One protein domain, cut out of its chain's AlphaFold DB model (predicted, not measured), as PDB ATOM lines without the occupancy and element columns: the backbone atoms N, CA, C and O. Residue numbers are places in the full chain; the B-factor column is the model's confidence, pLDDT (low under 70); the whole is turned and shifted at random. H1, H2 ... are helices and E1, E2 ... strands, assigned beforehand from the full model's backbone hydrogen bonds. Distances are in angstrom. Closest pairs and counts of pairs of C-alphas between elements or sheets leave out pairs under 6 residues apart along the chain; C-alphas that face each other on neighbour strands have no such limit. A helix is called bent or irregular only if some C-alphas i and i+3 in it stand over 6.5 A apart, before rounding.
ATOM      1  N   ALA A   2      92.017  82.756 139.509       75.62
ATOM      2  CA  ALA A   2      93.106  81.857 139.927       75.62
ATOM      3  C   ALA A   2      92.793  80.360 139.706       75.62
ATOM      4  O   ALA A   2      93.607  79.643 139.134       75.62
ATOM      5  N   GLU A   3      91.576  79.914 140.040       79.50
ATOM      6  CA  GLU A   3      91.133  78.534 139.771       79.50
ATOM      7  C   GLU A   3      91.108  78.171 138.282       79.50
ATOM      8  O   GLU A   3      91.521  77.082 137.899       79.50
ATOM      9  N   ALA A   4      90.677  79.095 137.420       75.44
ATOM     10  CA  ALA A   4      90.649  78.858 135.979       75.44
ATOM     11  C   ALA A   4      92.070  78.737 135.405       75.44
ATOM     12  O   ALA A   4      92.326  77.866 134.577       75.44
ATOM     13  N   LEU A   5      93.006  79.564 135.891       75.75
ATOM     14  CA  LEU A   5      94.423  79.476 135.529       75.75
ATOM     15  C   LEU A   5      95.037  78.154 135.999       75.75
ATOM     16  O   LEU A   5      95.737  77.502 135.229       75.75
ATOM     17  N   SER A   6      94.720  77.709 137.218       79.62
ATOM     18  CA  SER A   6      95.136  76.388 137.692       79.62
ATOM     19  C   SER A   6      94.576  75.261 136.832       79.62
ATOM     20  O   SER A   6      95.311  74.337 136.498       79.62
ATOM     21  N   ALA A   7      93.279  75.292 136.523       77.56
ATOM     22  CA  ALA A   7      92.629  74.244 135.744       77.56
ATOM     23  C   ALA A   7      93.235  74.155 134.340       77.56
ATOM     24  O   ALA A   7      93.509  73.059 133.856       77.56
ATOM     25  N   MET A   8      93.525  75.305 133.723       85.81
ATOM     26  CA  MET A   8      94.243  75.382 132.453       85.81
ATOM     27  C   MET A   8      95.633  74.740 132.560       85.81
ATOM     28  O   MET A   8      95.959  73.864 131.763       85.81
ATOM     29  N   LEU A   9      96.446  75.116 133.555       78.75
ATOM     30  CA  LEU A   9      97.783  74.535 133.734       78.75
ATOM     31  C   LEU A   9      97.732  73.015 133.920       78.75
ATOM     32  O   LEU A   9      98.478  72.292 133.261       78.75
ATOM     33  N   GLN A  10      96.808  72.527 134.749       82.19
ATOM     34  CA  GLN A  10      96.612  71.095 134.980       82.19
ATOM     35  C   GLN A  10      96.168  70.359 133.713       82.19
ATOM     36  O   GLN A  10      96.695  69.285 133.425       82.19
ATOM     37  N   ALA A  11      95.258  70.941 132.926       81.69
ATOM     38  CA  ALA A  11      94.812  70.369 131.655       81.69
ATOM     39  C   ALA A  11      95.963  70.222 130.645       81.69
ATOM     40  O   ALA A  11      95.984  69.271 129.867       81.69
ATOM     41  N   HIS A  12      96.951  71.118 130.700       82.69
ATOM     42  CA  HIS A  12      98.171  71.048 129.894       82.69
ATOM     43  C   HIS A  12      99.310  70.241 130.549       82.69
ATOM     44  O   HIS A  12     100.410  70.178 130.008       82.69
ATOM     45  N   GLY A  13      99.064  69.587 131.690       82.56
ATOM     46  CA  GLY A  13     100.053  68.751 132.376       82.56
ATOM     47  C   GLY A  13     101.157  69.534 133.095       82.56
ATOM     48  O   GLY A  13     102.203  68.968 133.415       82.56
ATOM     49  N   HIS A  14     100.944  70.823 133.364       82.56
ATOM     50  CA  HIS A  14     101.889  71.675 134.078       82.56
ATOM     51  C   HIS A  14     101.505  71.807 135.554       82.56
ATOM     52  O   HIS A  14     100.376  72.155 135.897       82.56
ATOM     53  N   ARG A  15     102.473  71.548 136.442       79.56
ATOM     54  CA  ARG A  15     102.292  71.674 137.897       79.56
ATOM     55  C   ARG A  15     102.477  73.109 138.387       79.56
ATOM     56  O   ARG A  15     101.815  73.516 139.333       79.56
ATOM     57  N   GLN A  16     103.393  73.847 137.764       82.62
ATOM     58  CA  GLN A  16     103.714  75.229 138.107       82.62
ATOM     59  C   GLN A  16     104.055  76.030 136.849       82.62
ATOM     60  O   GLN A  16     104.436  75.451 135.830       82.62
ATOM     61  N   ALA A  17     103.943  77.353 136.937       76.88
ATOM     62  CA  ALA A  17     104.298  78.281 135.873       76.88
ATOM     63  C   ALA A  17     104.972  79.547 136.419       76.88
ATOM     64  O   ALA A  17     104.853  79.888 137.600       76.88
ATOM     65  N   ILE A  18     105.684  80.244 135.533       81.94
ATOM     66  CA  ILE A  18     106.200  81.590 135.784       81.94
ATOM     67  C   ILE A  18     105.155  82.583 135.293       81.94
ATOM     68  O   ILE A  18     104.707  82.502 134.150       81.94
ATOM     69  N   PHE A  19     104.778  83.520 136.154       80.62
ATOM     70  CA  PHE A  19     103.771  84.522 135.835       80.62
ATOM     71  C   PHE A  19     104.436  85.852 135.543       80.62
ATOM     72  O   PHE A  19     105.202  86.356 136.360       80.62
ATOM     73  N   ILE A  20     104.111  86.427 134.390       84.12
ATOM     74  CA  ILE A  20     104.525  87.775 134.016       84.12
ATOM     75  C   ILE A  20     103.289  88.660 134.106       84.12
ATOM     76  O   ILE A  20     102.265  88.367 133.491       84.12
ATOM     77  N   SER A  21     103.369  89.725 134.894       77.56
ATOM     78  CA  SER A  21     102.264  90.661 135.072       77.56
ATOM     79  C   SER A  21     102.762  92.092 134.969       77.56
ATOM     80  O   SER A  21     103.843  92.418 135.452       77.56
ATOM     81  N   HIS A  22     101.971  92.931 134.307       83.06
ATOM     82  CA  HIS A  22     102.306  94.321 134.032       83.06
ATOM     83  C   HIS A  22     101.189  95.240 134.513       83.06
ATOM     84  O   HIS A  22     100.017  94.953 134.243       83.06
ATOM     85  N   SER A  23     101.540  96.343 135.183       78.25
ATOM     86  CA  SER A  23     100.599  97.396 135.584       78.25
ATOM     87  C   SER A  23      99.336  96.805 136.243       78.25
ATOM     88  O   SER A  23      99.449  96.032 137.196       78.25
ATOM     89  N   TYR A  24      98.134  97.076 135.726       76.31
ATOM     90  CA  TYR A  24      96.856  96.546 136.227       76.31
ATOM     91  C   TYR A  24      96.814  95.010 136.375       76.31
ATOM     92  O   TYR A  24      96.181  94.483 137.290       76.31
ATOM     93  N   GLY A  25      97.530  94.270 135.520       78.00
ATOM     94  CA  GLY A  25      97.621  92.809 135.599       78.00
ATOM     95  C   GLY A  25      98.242  92.307 136.907       78.00
ATOM     96  O   GLY A  25      98.016  91.162 137.299       78.00
ATOM     97  N   THR A  26      98.971  93.161 137.629       82.75
ATOM     98  CA  THR A  26      99.529  92.820 138.943       82.75
ATOM     99  C   THR A  26      98.459  92.624 140.024       82.75
ATOM    100  O   THR A  26      98.709  91.894 140.980       82.75
ATOM    101  N   PHE A  27      97.233  93.139 139.848       84.81
ATOM    102  CA  PHE A  27      96.101  92.811 140.732       84.81
ATOM    103  C   PHE A  27      95.666  91.353 140.588       84.81
ATOM    104  O   PHE A  27      95.436  90.664 141.579       84.81
ATOM    105  N   VAL A  28      95.634  90.847 139.352       85.44
ATOM    106  CA  VAL A  28      95.370  89.425 139.098       85.44
ATOM    107  C   VAL A  28      96.473  88.572 139.712       85.44
ATOM    108  O   VAL A  28      96.176  87.543 140.316       85.44
ATOM    109  N   MET A  29      97.729  89.014 139.604       85.75
ATOM    110  CA  MET A  29      98.851  88.334 140.249       85.75
ATOM    111  C   MET A  29      98.701  88.304 141.774       85.75
ATOM    112  O   MET A  29      98.942  87.259 142.374       85.75
ATOM    113  N   SER A  30      98.236  89.397 142.392       89.44
ATOM    114  CA  SER A  30      97.910  89.425 143.823       89.44
ATOM    115  C   SER A  30      96.893  88.340 144.184       89.44
ATOM    116  O   SER A  30      97.160  87.508 145.047       89.44
ATOM    117  N   TRP A  31      95.786  88.235 143.444       88.75
ATOM    118  CA  TRP A  31      94.790  87.185 143.689       88.75
ATOM    119  C   TRP A  31      95.341  85.774 143.469       88.75
ATOM    120  O   TRP A  31      95.021  84.855 144.220       88.75
ATOM    121  N   VAL A  32      96.167  85.571 142.441       86.00
ATOM    122  CA  VAL A  32      96.800  84.271 142.186       86.00
ATOM    123  C   VAL A  32      97.701  83.874 143.357       86.00
ATOM    124  O   VAL A  32      97.606  82.743 143.823       86.00
ATOM    125  N   LEU A  33      98.511  84.793 143.881       89.06
ATOM    126  CA  LEU A  33      99.383  84.530 145.029       89.06
ATOM    127  C   LEU A  33      98.603  84.310 146.327       89.06
ATOM    128  O   LEU A  33      98.975  83.441 147.111       89.06
ATOM    129  N   GLN A  34      97.507  85.039 146.537       89.06
ATOM    130  CA  GLN A  34      96.661  84.893 147.723       89.06
ATOM    131  C   GLN A  34      95.904  83.560 147.742       89.06
ATOM    132  O   GLN A  34      95.850  82.893 148.772       89.06
ATOM    133  N   PHE A  35      95.307  83.164 146.614       88.00
ATOM    134  CA  PHE A  35      94.417  82.001 146.575       88.00
ATOM    135  C   PHE A  35      95.109  80.718 146.131       88.00
ATOM    136  O   PHE A  35      94.710  79.645 146.571       88.00
ATOM    137  N   ARG A  36      96.111  80.804 145.249       85.81
ATOM    138  CA  ARG A  36      96.728  79.643 144.596       85.81
ATOM    139  C   ARG A  36      98.228  79.821 144.334       85.81
ATOM    140  O   ARG A  36      98.730  79.653 143.221       85.81
ATOM    141  N   ARG A  37      98.973  80.128 145.401       87.44
ATOM    142  CA  ARG A  37     100.447  80.197 145.387       87.44
ATOM    143  C   ARG A  37     101.109  78.893 144.920       87.44
ATOM    144  O   ARG A  37     102.226  78.922 144.418       87.44
ATOM    145  N   ASP A  38     100.438  77.755 145.084       85.12
ATOM    146  CA  ASP A  38     100.954  76.407 144.829       85.12
ATOM    147  C   ASP A  38     101.448  76.189 143.389       85.12
ATOM    148  O   ASP A  38     102.438  75.477 143.186       85.12
ATOM    149  N   PHE A  39     100.816  76.834 142.402       81.81
ATOM    150  CA  PHE A  39     101.207  76.718 140.994       81.81
ATOM    151  C   PHE A  39     102.116  77.854 140.500       81.81
ATOM    152  O   PHE A  39     102.479  77.883 139.323       81.81
ATOM    153  N   VAL A  40     102.516  78.787 141.364       83.12
ATOM    154  CA  VAL A  40     103.406  79.892 140.990       83.12
ATOM    155  C   VAL A  40     104.846  79.520 141.327       83.12
ATOM    156  O   VAL A  40     105.229  79.490 142.492       83.12
ATOM    157  N   ALA A  41     105.662  79.272 140.301       79.25
ATOM    158  CA  ALA A  41     107.090  79.012 140.483       79.25
ATOM    159  C   ALA A  41     107.866  80.311 140.747       79.25
ATOM    160  O   ALA A  41     108.620  80.415 141.711       79.25
ATOM    161  N   LYS A  42     107.671  81.316 139.885       78.38
ATOM    162  CA  LYS A  42     108.283  82.649 139.985       78.38
ATOM    163  C   LYS A  42     107.319  83.706 139.456       78.38
ATOM    164  O   LYS A  42     106.443  83.398 138.643       78.38
ATOM    165  N   ALA A  43     107.509  84.948 139.887       77.44
ATOM    166  CA  ALA A  43     106.779  86.098 139.373       77.44
ATOM    167  C   ALA A  43     107.742  87.100 138.724       77.44
ATOM    168  O   ALA A  43     108.811  87.386 139.264       77.44
ATOM    169  N   VAL A  44     107.346  87.637 137.574       79.56
ATOM    170  CA  VAL A  44     107.974  88.784 136.922       79.56
ATOM    171  C   VAL A  44     106.952  89.908 136.917       79.56
ATOM    172  O   VAL A  44     105.891  89.801 136.299       79.56
ATOM    173  N   LEU A  45     107.249  90.970 137.650       76.44
ATOM    174  CA  LEU A  45     106.392  92.135 137.765       76.44
ATOM    175  C   LEU A  45     106.999  93.287 136.977       76.44
ATOM    176  O   LEU A  45     108.124  93.693 137.250       76.44
ATOM    177  N   LEU A  46     106.249  93.811 136.020       80.69
ATOM    178  CA  LEU A  46     106.611  94.985 135.237       80.69
ATOM    179  C   LEU A  46     105.743  96.149 135.728       80.69
ATOM    180  O   LEU A  46     104.517  96.070 135.635       80.69
ATOM    181  N   ASP A  47     106.349  97.188 136.290       79.12
ATOM    182  CA  ASP A  47     105.647  98.362 136.832       79.12
ATOM    183  C   ASP A  47     104.456  97.992 137.746       79.12
ATOM    184  O   ASP A  47     103.286  98.251 137.436       79.12
ATOM    185  N   PRO A  48     104.717  97.292 138.873       80.88
ATOM    186  CA  PRO A  48     103.672  96.750 139.732       80.88
ATOM    187  C   PRO A  48     102.937  97.819 140.536       80.88
ATOM    188  O   PRO A  48     103.302  98.141 141.668       80.88
ATOM    189  N   VAL A  49     101.799  98.265 140.007       85.62
ATOM    190  CA  VAL A  49     100.873  99.149 140.731       85.62
ATOM    191  C   VAL A  49     100.312  98.501 142.011       85.62
ATOM    192  O   VAL A  49      99.948  99.208 142.948       85.62
ATOM    193  N   ALA A  50     100.284  97.163 142.099       85.81
ATOM    194  CA  ALA A  50      99.775  96.438 143.265       85.81
ATOM    195  C   ALA A  50     100.662  96.529 144.528       85.81
ATOM    196  O   ALA A  50     100.121  96.408 145.627       85.81
ATOM    197  N   LEU A  51     101.983  96.762 144.414       82.94
ATOM    198  CA  LEU A  51     102.909  96.706 145.566       82.94
ATOM    199  C   LEU A  51     102.740  97.863 146.559       82.94
ATOM    200  O   LEU A  51     102.873  97.685 147.764       82.94
ATOM    201  N   LEU A  52     102.448  99.062 146.059       84.12
ATOM    202  CA  LEU A  52     102.262 100.267 146.875       84.12
ATOM    203  C   LEU A  52     100.884 100.881 146.649       84.12
ATOM    204  O   LEU A  52     100.699 102.091 146.732       84.12
ATOM    205  N   LEU A  53      99.897 100.025 146.390       84.75
ATOM    206  CA  LEU A  53      98.543 100.433 146.038       84.75
ATOM    207  C   LEU A  53      97.856 101.277 147.130       84.75
ATOM    208  O   LEU A  53      96.973 102.075 146.830       84.75
ATOM    209  N   ALA A  54      98.274 101.128 148.391       81.75
ATOM    210  CA  ALA A  54      97.769 101.910 149.519       81.75
ATOM    211  C   ALA A  54      98.333 103.346 149.593       81.75
ATOM    212  O   ALA A  54      97.874 104.132 150.422       81.75
ATOM    213  N   GLN A  55      99.323 103.702 148.767       82.44
ATOM    214  CA  GLN A  55      99.868 105.058 148.741       82.44
ATOM    215  C   GLN A  55      98.847 106.035 148.135       82.44
ATOM    216  O   GLN A  55      98.298 105.759 147.062       82.44
ATOM    217  N   PRO A  56      98.613 107.200 148.770       79.94
ATOM    218  CA  PRO A  56      97.639 108.177 148.288       79.94
ATOM    219  C   PRO A  56      97.998 108.691 146.891       79.94
ATOM    220  O   PRO A  56      97.106 108.893 146.069       79.94
ATOM    221  N   ASP A  57      99.296 108.813 146.602       80.19
ATOM    222  CA  ASP A  57      99.806 109.238 145.301       80.19
ATOM    223  C   ASP A  57      99.381 108.277 144.190       80.19
ATOM    224  O   ASP A  57      98.979 108.724 143.124       80.19
ATOM    225  N   VAL A  58      99.390 106.963 144.437       80.56
ATOM    226  CA  VAL A  58      99.008 105.963 143.429       80.56
ATOM    227  C   VAL A  58      97.517 106.061 143.126       80.56
ATOM    228  O   VAL A  58      97.132 106.122 141.962       80.56
ATOM    229  N   ALA A  59      96.667 106.145 144.153       81.50
ATOM    230  CA  ALA A  59      95.229 106.307 143.952       81.50
ATOM    231  C   ALA A  59      94.899 107.639 143.253       81.50
ATOM    232  O   ALA A  59      94.065 107.674 142.344       81.50
ATOM    233  N   TYR A  60      95.587 108.725 143.627       82.75
ATOM    234  CA  TYR A  60      95.426 110.030 142.992       82.75
ATOM    235  C   TYR A  60      95.886 110.029 141.533       82.75
ATOM    236  O   TYR A  60      95.129 110.431 140.647       82.75
ATOM    237  N   ASN A  61      97.086 109.521 141.265       81.25
ATOM    238  CA  ASN A  61      97.659 109.446 139.927       81.25
ATOM    239  C   ASN A  61      96.874 108.504 139.022       81.25
ATOM    240  O   ASN A  61      96.723 108.772 137.833       81.25
ATOM    241  N   PHE A  62      96.328 107.425 139.573       76.88
ATOM    242  CA  PHE A  62      95.567 106.456 138.802       76.88
ATOM    243  C   PHE A  62      94.142 106.924 138.493       76.88
ATOM    244  O   PHE A  62      93.676 106.684 137.381       76.88
ATOM    245  N   LEU A  63      93.457 107.614 139.413       77.12
ATOM    246  CA  LEU A  63      92.046 107.992 139.237       77.12
ATOM    247  C   LEU A  63      91.814 109.458 138.853       77.12
ATOM    248  O   LEU A  63      90.904 109.741 138.077       77.12
ATOM    249  N   TYR A  64      92.601 110.392 139.391       79.19
ATOM    250  CA  TYR A  64      92.243 111.816 139.404       79.19
ATOM    251  C   TYR A  64      93.230 112.722 138.653       79.19
ATOM    252  O   TYR A  64      92.793 113.694 138.037       79.19
ATOM    253  N   ARG A  65      94.537 112.419 138.648       79.94
ATOM    254  CA  ARG A  65      95.567 113.261 138.002       79.94
ATOM    255  C   ARG A  65      95.341 113.359 136.498       79.94
ATOM    256  O   ARG A  65      95.393 112.342 135.812       79.94
ATOM    257  N   GLN A  66      95.150 114.551 135.949       72.38
ATOM    258  CA  GLN A  66      95.118 114.724 134.495       72.38
ATOM    259  C   GLN A  66      96.540 114.573 133.926       72.38
ATOM    260  O   GLN A  66      97.443 115.236 134.428       72.38
ATOM    261  N   PRO A  67      96.772 113.676 132.949       68.38
ATOM    262  CA  PRO A  67      98.081 113.563 132.313       68.38
ATOM    263  C   PRO A  67      98.381 114.812 131.483       68.38
ATOM    264  O   PRO A  67      97.483 115.339 130.834       68.38
ATOM    265  N   ASP A  68      99.643 115.228 131.439       66.50
ATOM    266  CA  ASP A  68     100.062 116.406 130.667       66.50
ATOM    267  C   ASP A  68     100.354 116.070 129.190       66.50
ATOM    268  O   ASP A  68     100.415 116.953 128.335       66.50
ATOM    269  N   GLN A  69     100.520 114.780 128.861       66.19
ATOM    270  CA  GLN A  69     100.822 114.322 127.503       66.19
ATOM    271  C   GLN A  69      99.566 113.832 126.761       66.19
ATOM    272  O   GLN A  69      98.851 112.986 127.298       66.19
ATOM    273  N   PRO A  70      99.334 114.229 125.494       51.66
ATOM    274  CA  PRO A  70      98.121 113.875 124.745       51.66
ATOM    275  C   PRO A  70      97.863 112.365 124.619       51.66
ATOM    276  O   PRO A  70      96.726 111.909 124.731       51.66
ATOM    277  N   MET A  71      98.921 111.571 124.426       53.00
ATOM    278  CA  MET A  71      98.816 110.111 124.327       53.00
ATOM    279  C   MET A  71      98.422 109.481 125.669       53.00
ATOM    280  O   MET A  71      97.555 108.608 125.720       53.00
ATOM    281  N   LEU A  72      99.010 109.962 126.768       61.22
ATOM    282  CA  LEU A  72      98.665 109.520 128.117       61.22
ATOM    283  C   LEU A  72      97.272 110.003 128.523       61.22
ATOM    284  O   LEU A  72      96.555 109.262 129.185       61.22
ATOM    285  N   MET A  73      96.842 111.189 128.082       59.69
ATOM    286  CA  MET A  73      95.468 111.664 128.256       59.69
ATOM    287  C   MET A  73      94.467 110.735 127.584       59.69
ATOM    288  O   MET A  73      93.464 110.389 128.201       59.69
ATOM    289  N   PHE A  74      94.744 110.300 126.354       58.22
ATOM    290  CA  PHE A  74      93.892 109.350 125.645       58.22
ATOM    291  C   PHE A  74      93.839 108.001 126.375       58.22
ATOM    292  O   PHE A  74      92.755 107.507 126.671       58.22
ATOM    293  N   ALA A  75      94.990 107.441 126.759       60.59
ATOM    294  CA  ALA A  75      95.050 106.182 127.504       60.59
ATOM    295  C   ALA A  75      94.336 106.271 128.867       60.59
ATOM    296  O   ALA A  75      93.495 105.431 129.192       60.59
ATOM    297  N   ALA A  76      94.598 107.327 129.638       62.69
ATOM    298  CA  ALA A  76      93.927 107.591 130.906       62.69
ATOM    299  C   ALA A  76      92.426 107.825 130.715       62.69
ATOM    300  O   ALA A  76      91.642 107.464 131.592       62.69
ATOM    301  N   HIS A  77      92.010 108.390 129.576       64.31
ATOM    302  CA  HIS A  77      90.599 108.586 129.282       64.31
ATOM    303  C   HIS A  77      89.860 107.243 129.217       64.31
ATOM    304  O   HIS A  77      88.864 107.051 129.911       64.31
ATOM    305  N   PHE A  78      90.393 106.281 128.463       62.44
ATOM    306  CA  PHE A  78      89.791 104.951 128.335       62.44
ATOM    307  C   PHE A  78      89.905 104.108 129.605       62.44
ATOM    308  O   PHE A  78      88.967 103.398 129.940       62.44
ATOM    309  N   VAL A  79      91.006 104.198 130.350       65.19
ATOM    310  CA  VAL A  79      91.153 103.418 131.592       65.19
ATOM    311  C   VAL A  79      90.227 103.936 132.699       65.19
ATOM    312  O   VAL A  79      89.709 103.146 133.485       65.19
ATOM    313  N   ARG A  80      89.990 105.254 132.770       69.12
ATOM    314  CA  ARG A  80      89.240 105.872 133.877       69.12
ATOM    315  C   ARG A  80      87.774 106.145 133.585       69.12
ATOM    316  O   ARG A  80      86.981 106.106 134.518       69.12
ATOM    317  N   TRP A  81      87.429 106.480 132.342       66.88
ATOM    318  CA  TRP A  81      86.104 107.006 131.981       66.88
ATOM    319  C   TRP A  81      85.314 106.095 131.050       66.88
ATOM    320  O   TRP A  81      84.146 106.373 130.782       66.88
ATOM    321  N   GLU A  82      85.904 104.993 130.583       80.25
ATOM    322  CA  GLU A  82      85.115 103.923 129.979       80.25
ATOM    323  C   GLU A  82      84.121 103.401 131.027       80.25
ATOM    324  O   GLU A  82      84.477 103.194 132.187       80.25
ATOM    325  N   LEU A  83      82.852 103.261 130.636       73.62
ATOM    326  CA  LEU A  83      81.728 103.085 131.556       73.62
ATOM    327  C   LEU A  83      81.933 101.909 132.519       73.62
ATOM    328  O   LEU A  83      81.673 102.050 133.716       73.62
ATOM    329  N   PHE A  84      82.405 100.765 132.023       74.44
ATOM    330  CA  PHE A  84      82.611  99.579 132.851       74.44
ATOM    331  C   PHE A  84      83.862  99.695 133.721       74.44
ATOM    332  O   PHE A  84      83.819  99.352 134.903       74.44
ATOM    333  N   SER A  85      84.947 100.239 133.180       73.81
ATOM    334  CA  SER A  85      86.200 100.464 133.902       73.81
ATOM    335  C   SER A  85      86.002 101.463 135.040       73.81
ATOM    336  O   SER A  85      86.354 101.172 136.180       73.81
ATOM    337  N   ALA A  86      85.328 102.585 134.777       76.56
ATOM    338  CA  ALA A  86      84.941 103.573 135.781       76.56
ATOM    339  C   ALA A  86      84.036 102.954 136.854       76.56
ATOM    340  O   ALA A  86      84.238 103.162 138.049       76.56
ATOM    341  N   HIS A  87      83.043 102.160 136.438       81.31
ATOM    342  CA  HIS A  87      82.131 101.490 137.356       81.31
ATOM    343  C   HIS A  87      82.873 100.527 138.291       81.31
ATOM    344  O   HIS A  87      82.651 100.556 139.503       81.31
ATOM    345  N   VAL A  88      83.798  99.726 137.756       80.38
ATOM    346  CA  VAL A  88      84.630  98.826 138.558       80.38
ATOM    347  C   VAL A  88      85.561  99.628 139.463       80.38
ATOM    348  O   VAL A  88      85.489  99.470 140.675       80.38
ATOM    349  N   LEU A  89      86.374 100.530 138.916       80.56
ATOM    350  CA  LEU A  89      87.404 101.266 139.655       80.56
ATOM    351  C   LEU A  89      86.847 102.188 140.747       80.56
ATOM    352  O   LEU A  89      87.455 102.310 141.807       80.56
ATOM    353  N   MET A  90      85.695 102.826 140.519       80.62
ATOM    354  CA  MET A  90      85.130 103.788 141.472       80.62
ATOM    355  C   MET A  90      84.184 103.158 142.500       80.62
ATOM    356  O   MET A  90      83.995 103.737 143.567       80.62
ATOM    357  N   ARG A  91      83.554 102.010 142.200       81.38
ATOM    358  CA  ARG A  91      82.543 101.400 143.093       81.38
ATOM    359  C   ARG A  91      82.868  99.992 143.572       81.38
ATOM    360  O   ARG A  91      82.492  99.645 144.686       81.38
ATOM    361  N   HIS A  92      83.533  99.186 142.752       81.44
ATOM    362  CA  HIS A  92      83.744  97.756 143.019       81.44
ATOM    363  C   HIS A  92      85.217  97.377 143.198       81.44
ATOM    364  O   HIS A  92      85.538  96.213 143.437       81.44
ATOM    365  N   PHE A  93      86.123  98.349 143.116       82.44
ATOM    366  CA  PHE A  93      87.544  98.139 143.311       82.44
ATOM    367  C   PHE A  93      87.898  98.328 144.782       82.44
ATOM    368  O   PHE A  93      88.138  99.430 145.278       82.44
ATOM    369  N   TYR A  94      87.918  97.210 145.499       85.75
ATOM    370  CA  TYR A  94      88.346  97.171 146.889       85.75
ATOM    371  C   TYR A  94      89.874  97.222 146.960       85.75
ATOM    372  O   TYR A  94      90.536  96.191 146.909       85.75
ATOM    373  N   TRP A  95      90.430  98.429 147.082       83.88
ATOM    374  CA  TRP A  95      91.877  98.693 147.094       83.88
ATOM    375  C   TRP A  95      92.660  97.723 147.986       83.88
ATOM    376  O   TRP A  95      93.600  97.094 147.520       83.88
ATOM    377  N   HIS A  96      92.216  97.506 149.224       85.38
ATOM    378  CA  HIS A  96      92.885  96.617 150.181       85.38
ATOM    379  C   HIS A  96      92.958  95.142 149.746       85.38
ATOM    380  O   HIS A  96      93.911  94.466 150.113       85.38
ATOM    381  N   HIS A  97      92.003  94.639 148.953       85.00
ATOM    382  CA  HIS A  97      92.036  93.259 148.445       85.00
ATOM    383  C   HIS A  97      93.021  93.077 147.282       85.00
ATOM    384  O   HIS A  97      93.429  91.958 146.985       85.00
ATOM    385  N   ASN A  98      93.388  94.169 146.611       87.56
ATOM    386  CA  ASN A  98      94.247  94.158 145.429       87.56
ATOM    387  C   ASN A  98      95.705  94.503 145.746       87.56
ATOM    388  O   ASN A  98      96.547  94.467 144.849       87.56
ATOM    389  N   VAL A  99      96.005  94.840 147.004       89.81
ATOM    390  CA  VAL A  99      97.376  95.071 147.457       89.81
ATOM    391  C   VAL A  99      98.161  93.771 147.319       89.81
ATOM    392  O   VAL A  99      97.667  92.691 147.645       89.81
ATOM    393  N   LEU A 100      99.379  93.883 146.813       88.06
ATOM    394  CA  LEU A 100     100.366  92.819 146.802       88.06
ATOM    395  C   LEU A 100     101.459  93.194 147.795       88.06
ATOM    396  O   LEU A 100     102.007  94.287 147.704       88.06
ATOM    397  N   TRP A 101     101.789  92.305 148.722       89.81
ATOM    398  CA  TRP A 101     102.886  92.534 149.657       89.81
ATOM    399  C   TRP A 101     104.154  91.822 149.183       89.81
ATOM    400  O   TRP A 101     104.094  90.817 148.470       89.81
ATOM    401  N   LYS A 102     105.329  92.327 149.576       87.81
ATOM    402  CA  LYS A 102     106.611  91.677 149.258       87.81
ATOM    403  C   LYS A 102     106.686  90.261 149.842       87.81
ATOM    404  O   LYS A 102     107.289  89.384 149.229       87.81
ATOM    405  N   GLU A 103     106.062  90.032 150.990       87.06
ATOM    406  CA  GLU A 103     106.019  88.747 151.699       87.06
ATOM    407  C   GLU A 103     105.273  87.662 150.910       87.06
ATOM    408  O   GLU A 103     105.590  86.470 151.001       87.06
ATOM    409  N   ASP A 104     104.293  88.076 150.107       87.31
ATOM    410  CA  ASP A 104     103.477  87.172 149.301       87.31
ATOM    411  C   ASP A 104     104.212  86.720 148.035       87.31
ATOM    412  O   ASP A 104     103.852  85.704 147.430       87.31
ATOM    413  N   LEU A 105     105.273  87.435 147.639       85.50
ATOM    414  CA  LEU A 105     106.039  87.097 146.450       85.50
ATOM    415  C   LEU A 105     106.852  85.808 146.638       85.50
ATOM    416  O   LEU A 105     107.460  85.579 147.689       85.50
ATOM    417  N   PRO A 106     106.914  84.953 145.601       80.62
ATOM    418  CA  PRO A 106     107.798  83.803 145.616       80.62
ATOM    419  C   PRO A 106     109.269  84.254 145.634       80.62
ATOM    420  O   PRO A 106     109.600  85.344 145.143       80.62
ATOM    421  N   PRO A 107     110.171  83.429 146.193       76.12
ATOM    422  CA  PRO A 107     111.597  83.729 146.192       76.12
ATOM    423  C   PRO A 107     112.109  83.887 144.754       76.12
ATOM    424  O   PRO A 107     111.613  83.240 143.833       76.12
ATOM    425  N   ASN A 108     113.116  84.743 144.561       74.81
ATOM    426  CA  ASN A 108     113.708  85.031 143.247       74.81
ATOM    427  C   ASN A 108     112.712  85.595 142.211       74.81
ATOM    428  O   ASN A 108     112.840  85.330 141.014       74.81
ATOM    429  N   SER A 109     111.714  86.358 142.666       76.19
ATOM    430  CA  SER A 109     110.842  87.136 141.777       76.19
ATOM    431  C   SER A 109     111.575  88.354 141.215       76.19
ATOM    432  O   SER A 109     112.317  89.023 141.936       76.19
ATOM    433  N   LEU A 110     111.339  88.660 139.939       78.12
ATOM    434  CA  LEU A 110     111.913  89.816 139.254       78.12
ATOM    435  C   LEU A 110     110.913  90.972 139.272       78.12
ATOM    436  O   LEU A 110     109.762  90.798 138.879       78.12
ATOM    437  N   VAL A 111     111.362  92.155 139.683       79.50
ATOM    438  CA  VAL A 111     110.583  93.391 139.561       79.50
ATOM    439  C   VAL A 111     111.337  94.352 138.654       79.50
ATOM    440  O   VAL A 111     112.473  94.722 138.946       79.50
ATOM    441  N   VAL A 112     110.704  94.742 137.553       80.00
ATOM    442  CA  VAL A 112     111.208  95.724 136.594       80.00
ATOM    443  C   VAL A 112     110.413  97.006 136.783       80.00
ATOM    444  O   VAL A 112     109.185  96.964 136.841       80.00
ATOM    445  N   LEU A 113     111.129  98.123 136.910       75.00
ATOM    446  CA  LEU A 113     110.558  99.438 137.178       75.00
ATOM    447  C   LEU A 113     110.979 100.431 136.096       75.00
ATOM    448  O   LEU A 113     112.166 100.570 135.791       75.00
ATOM    449  N   SER A 114     110.011 101.168 135.577       75.38
ATOM    450  CA  SER A 114     110.183 102.271 134.648       75.38
ATOM    451  C   SER A 114     110.569 103.529 135.416       75.38
ATOM    452  O   SER A 114     109.875 103.959 136.331       75.38
ATOM    453  N   SER A 115     111.695 104.147 135.061       68.19
ATOM    454  CA  SER A 115     112.235 105.303 135.798       68.19
ATOM    455  C   SER A 115     111.287 106.509 135.866       68.19
ATOM    456  O   SER A 115     111.360 107.273 136.824       68.19
ATOM    457  N   HIS A 116     110.398 106.655 134.881       72.88
ATOM    458  CA  HIS A 116     109.464 107.774 134.737       72.88
ATOM    459  C   HIS A 116     108.010 107.278 134.635       72.88
ATOM    460  O   HIS A 116     107.284 107.660 133.722       72.88
ATOM    461  N   ASP A 117     107.597 106.376 135.531       73.25
ATOM    462  CA  ASP A 117     106.197 105.946 135.623       73.25
ATOM    463  C   ASP A 117     105.337 107.056 136.268       73.25
ATOM    464  O   ASP A 117     105.616 107.544 137.366       73.25
ATOM    465  N   ASP A 118     104.293 107.478 135.550       72.88
ATOM    466  CA  ASP A 118     103.365 108.539 135.954       72.88
ATOM    467  C   ASP A 118     102.295 108.087 136.959       72.88
ATOM    468  O   ASP A 118     101.619 108.923 137.570       72.88
ATOM    469  N   ILE A 119     102.113 106.774 137.111       71.75
ATOM    470  CA  ILE A 119     101.101 106.148 137.959       71.75
ATOM    471  C   ILE A 119     101.737 105.706 139.271       71.75
ATOM    472  O   ILE A 119     101.291 106.120 140.346       71.75
ATOM    473  N   CYS A 120     102.774 104.871 139.195       75.94
ATOM    474  CA  CYS A 120     103.468 104.350 140.362       75.94
ATOM    475  C   CYS A 120     104.848 104.990 140.488       75.94
ATOM    476  O   CYS A 120     105.651 104.954 139.567       75.94
ATOM    477  N   ASN A 121     105.169 105.555 141.652       79.81
ATOM    478  CA  ASN A 121     106.503 106.100 141.858       79.81
ATOM    479  C   ASN A 121     107.520 104.961 142.040       79.81
ATOM    480  O   ASN A 121     107.644 104.368 143.119       79.81
TER     481      ASN A 121
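What this domain is: This is residues 2 to 121 of the 521 residues of the protein "CYP704C1 protein" of Symbiodinium sp. KB8 (UniProt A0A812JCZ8). A small parallel sheet, E1 E2 E3, has H2 packed on one face and H1 packed on H2; beyond one end of the sheet's strands H3, H4 and H5 form a loose group. The printed part has 120 residues, in the order H1 E1 H2 E2 H3 H4 H5 H6 E3, and is of mixed class. It is compact, with a radius of gyration of the C-alphas of 15.5 A, and only just elongated, spanning 46 by 30 by 25 A.

Where its parts are: H1 is residues 2 to 11, from C-alpha 2 at (93.106, 81.857, 139.927). E1 is 17 to 22, 16.3 A; H2 25 to 39, 17.3 A; E2 40 to 46, 16.5 A. H3 is 56 to 63, H4 70 to 81, 15.6 A, H5 83 to 92 and H6 95 to 98. E3, 110 to 112, ends at C-alpha 112, (111.208, 95.724, 136.594).

How they stand to each other: E1 and E2 are parallel, with N 19 and O 42 at 3.0 A; E2 and E3 are parallel, with N 45 and O 110 at 2.8 A. H2 is on the sheet, two layers, at a height of 9.1 A; E1, H2, E2 form a strand-helix-strand unit, two parallel neighbour strands with a helix between, its crossover right-handed. E2, H3 H4 H5 H6, E3 form another. H2 is irregular: C-alphas 35 and 38 are 8.8 A apart. H1 touches H2, closest C-alphas Ala 2 and Val 32, 5.0 A. H6 touches residues 27 to 31 of H2, closest C-alphas Phe 27 and Asn 98, 5.2 A. H4 and H5 touch only at the corner, closest C-alphas Arg 80 and Ala 86, 5.2 A. H3 and H4 are close but not clearly touching, closest C-alphas Leu 63 and Arg 80, 6.4 A. Every O i to N i+4 pair is within hydrogen-bond range in H1, H3, H4 and H5, and 8 of 11 in H2; H6 is too short for one.

The domain as a whole: C-alphas Gly 13 and Asp 68 are farthest apart, 47.7 A. The printed part has no cut; the link H6 to E3 is long. pLDDT is under 70 at residues 67 to 81 and 115.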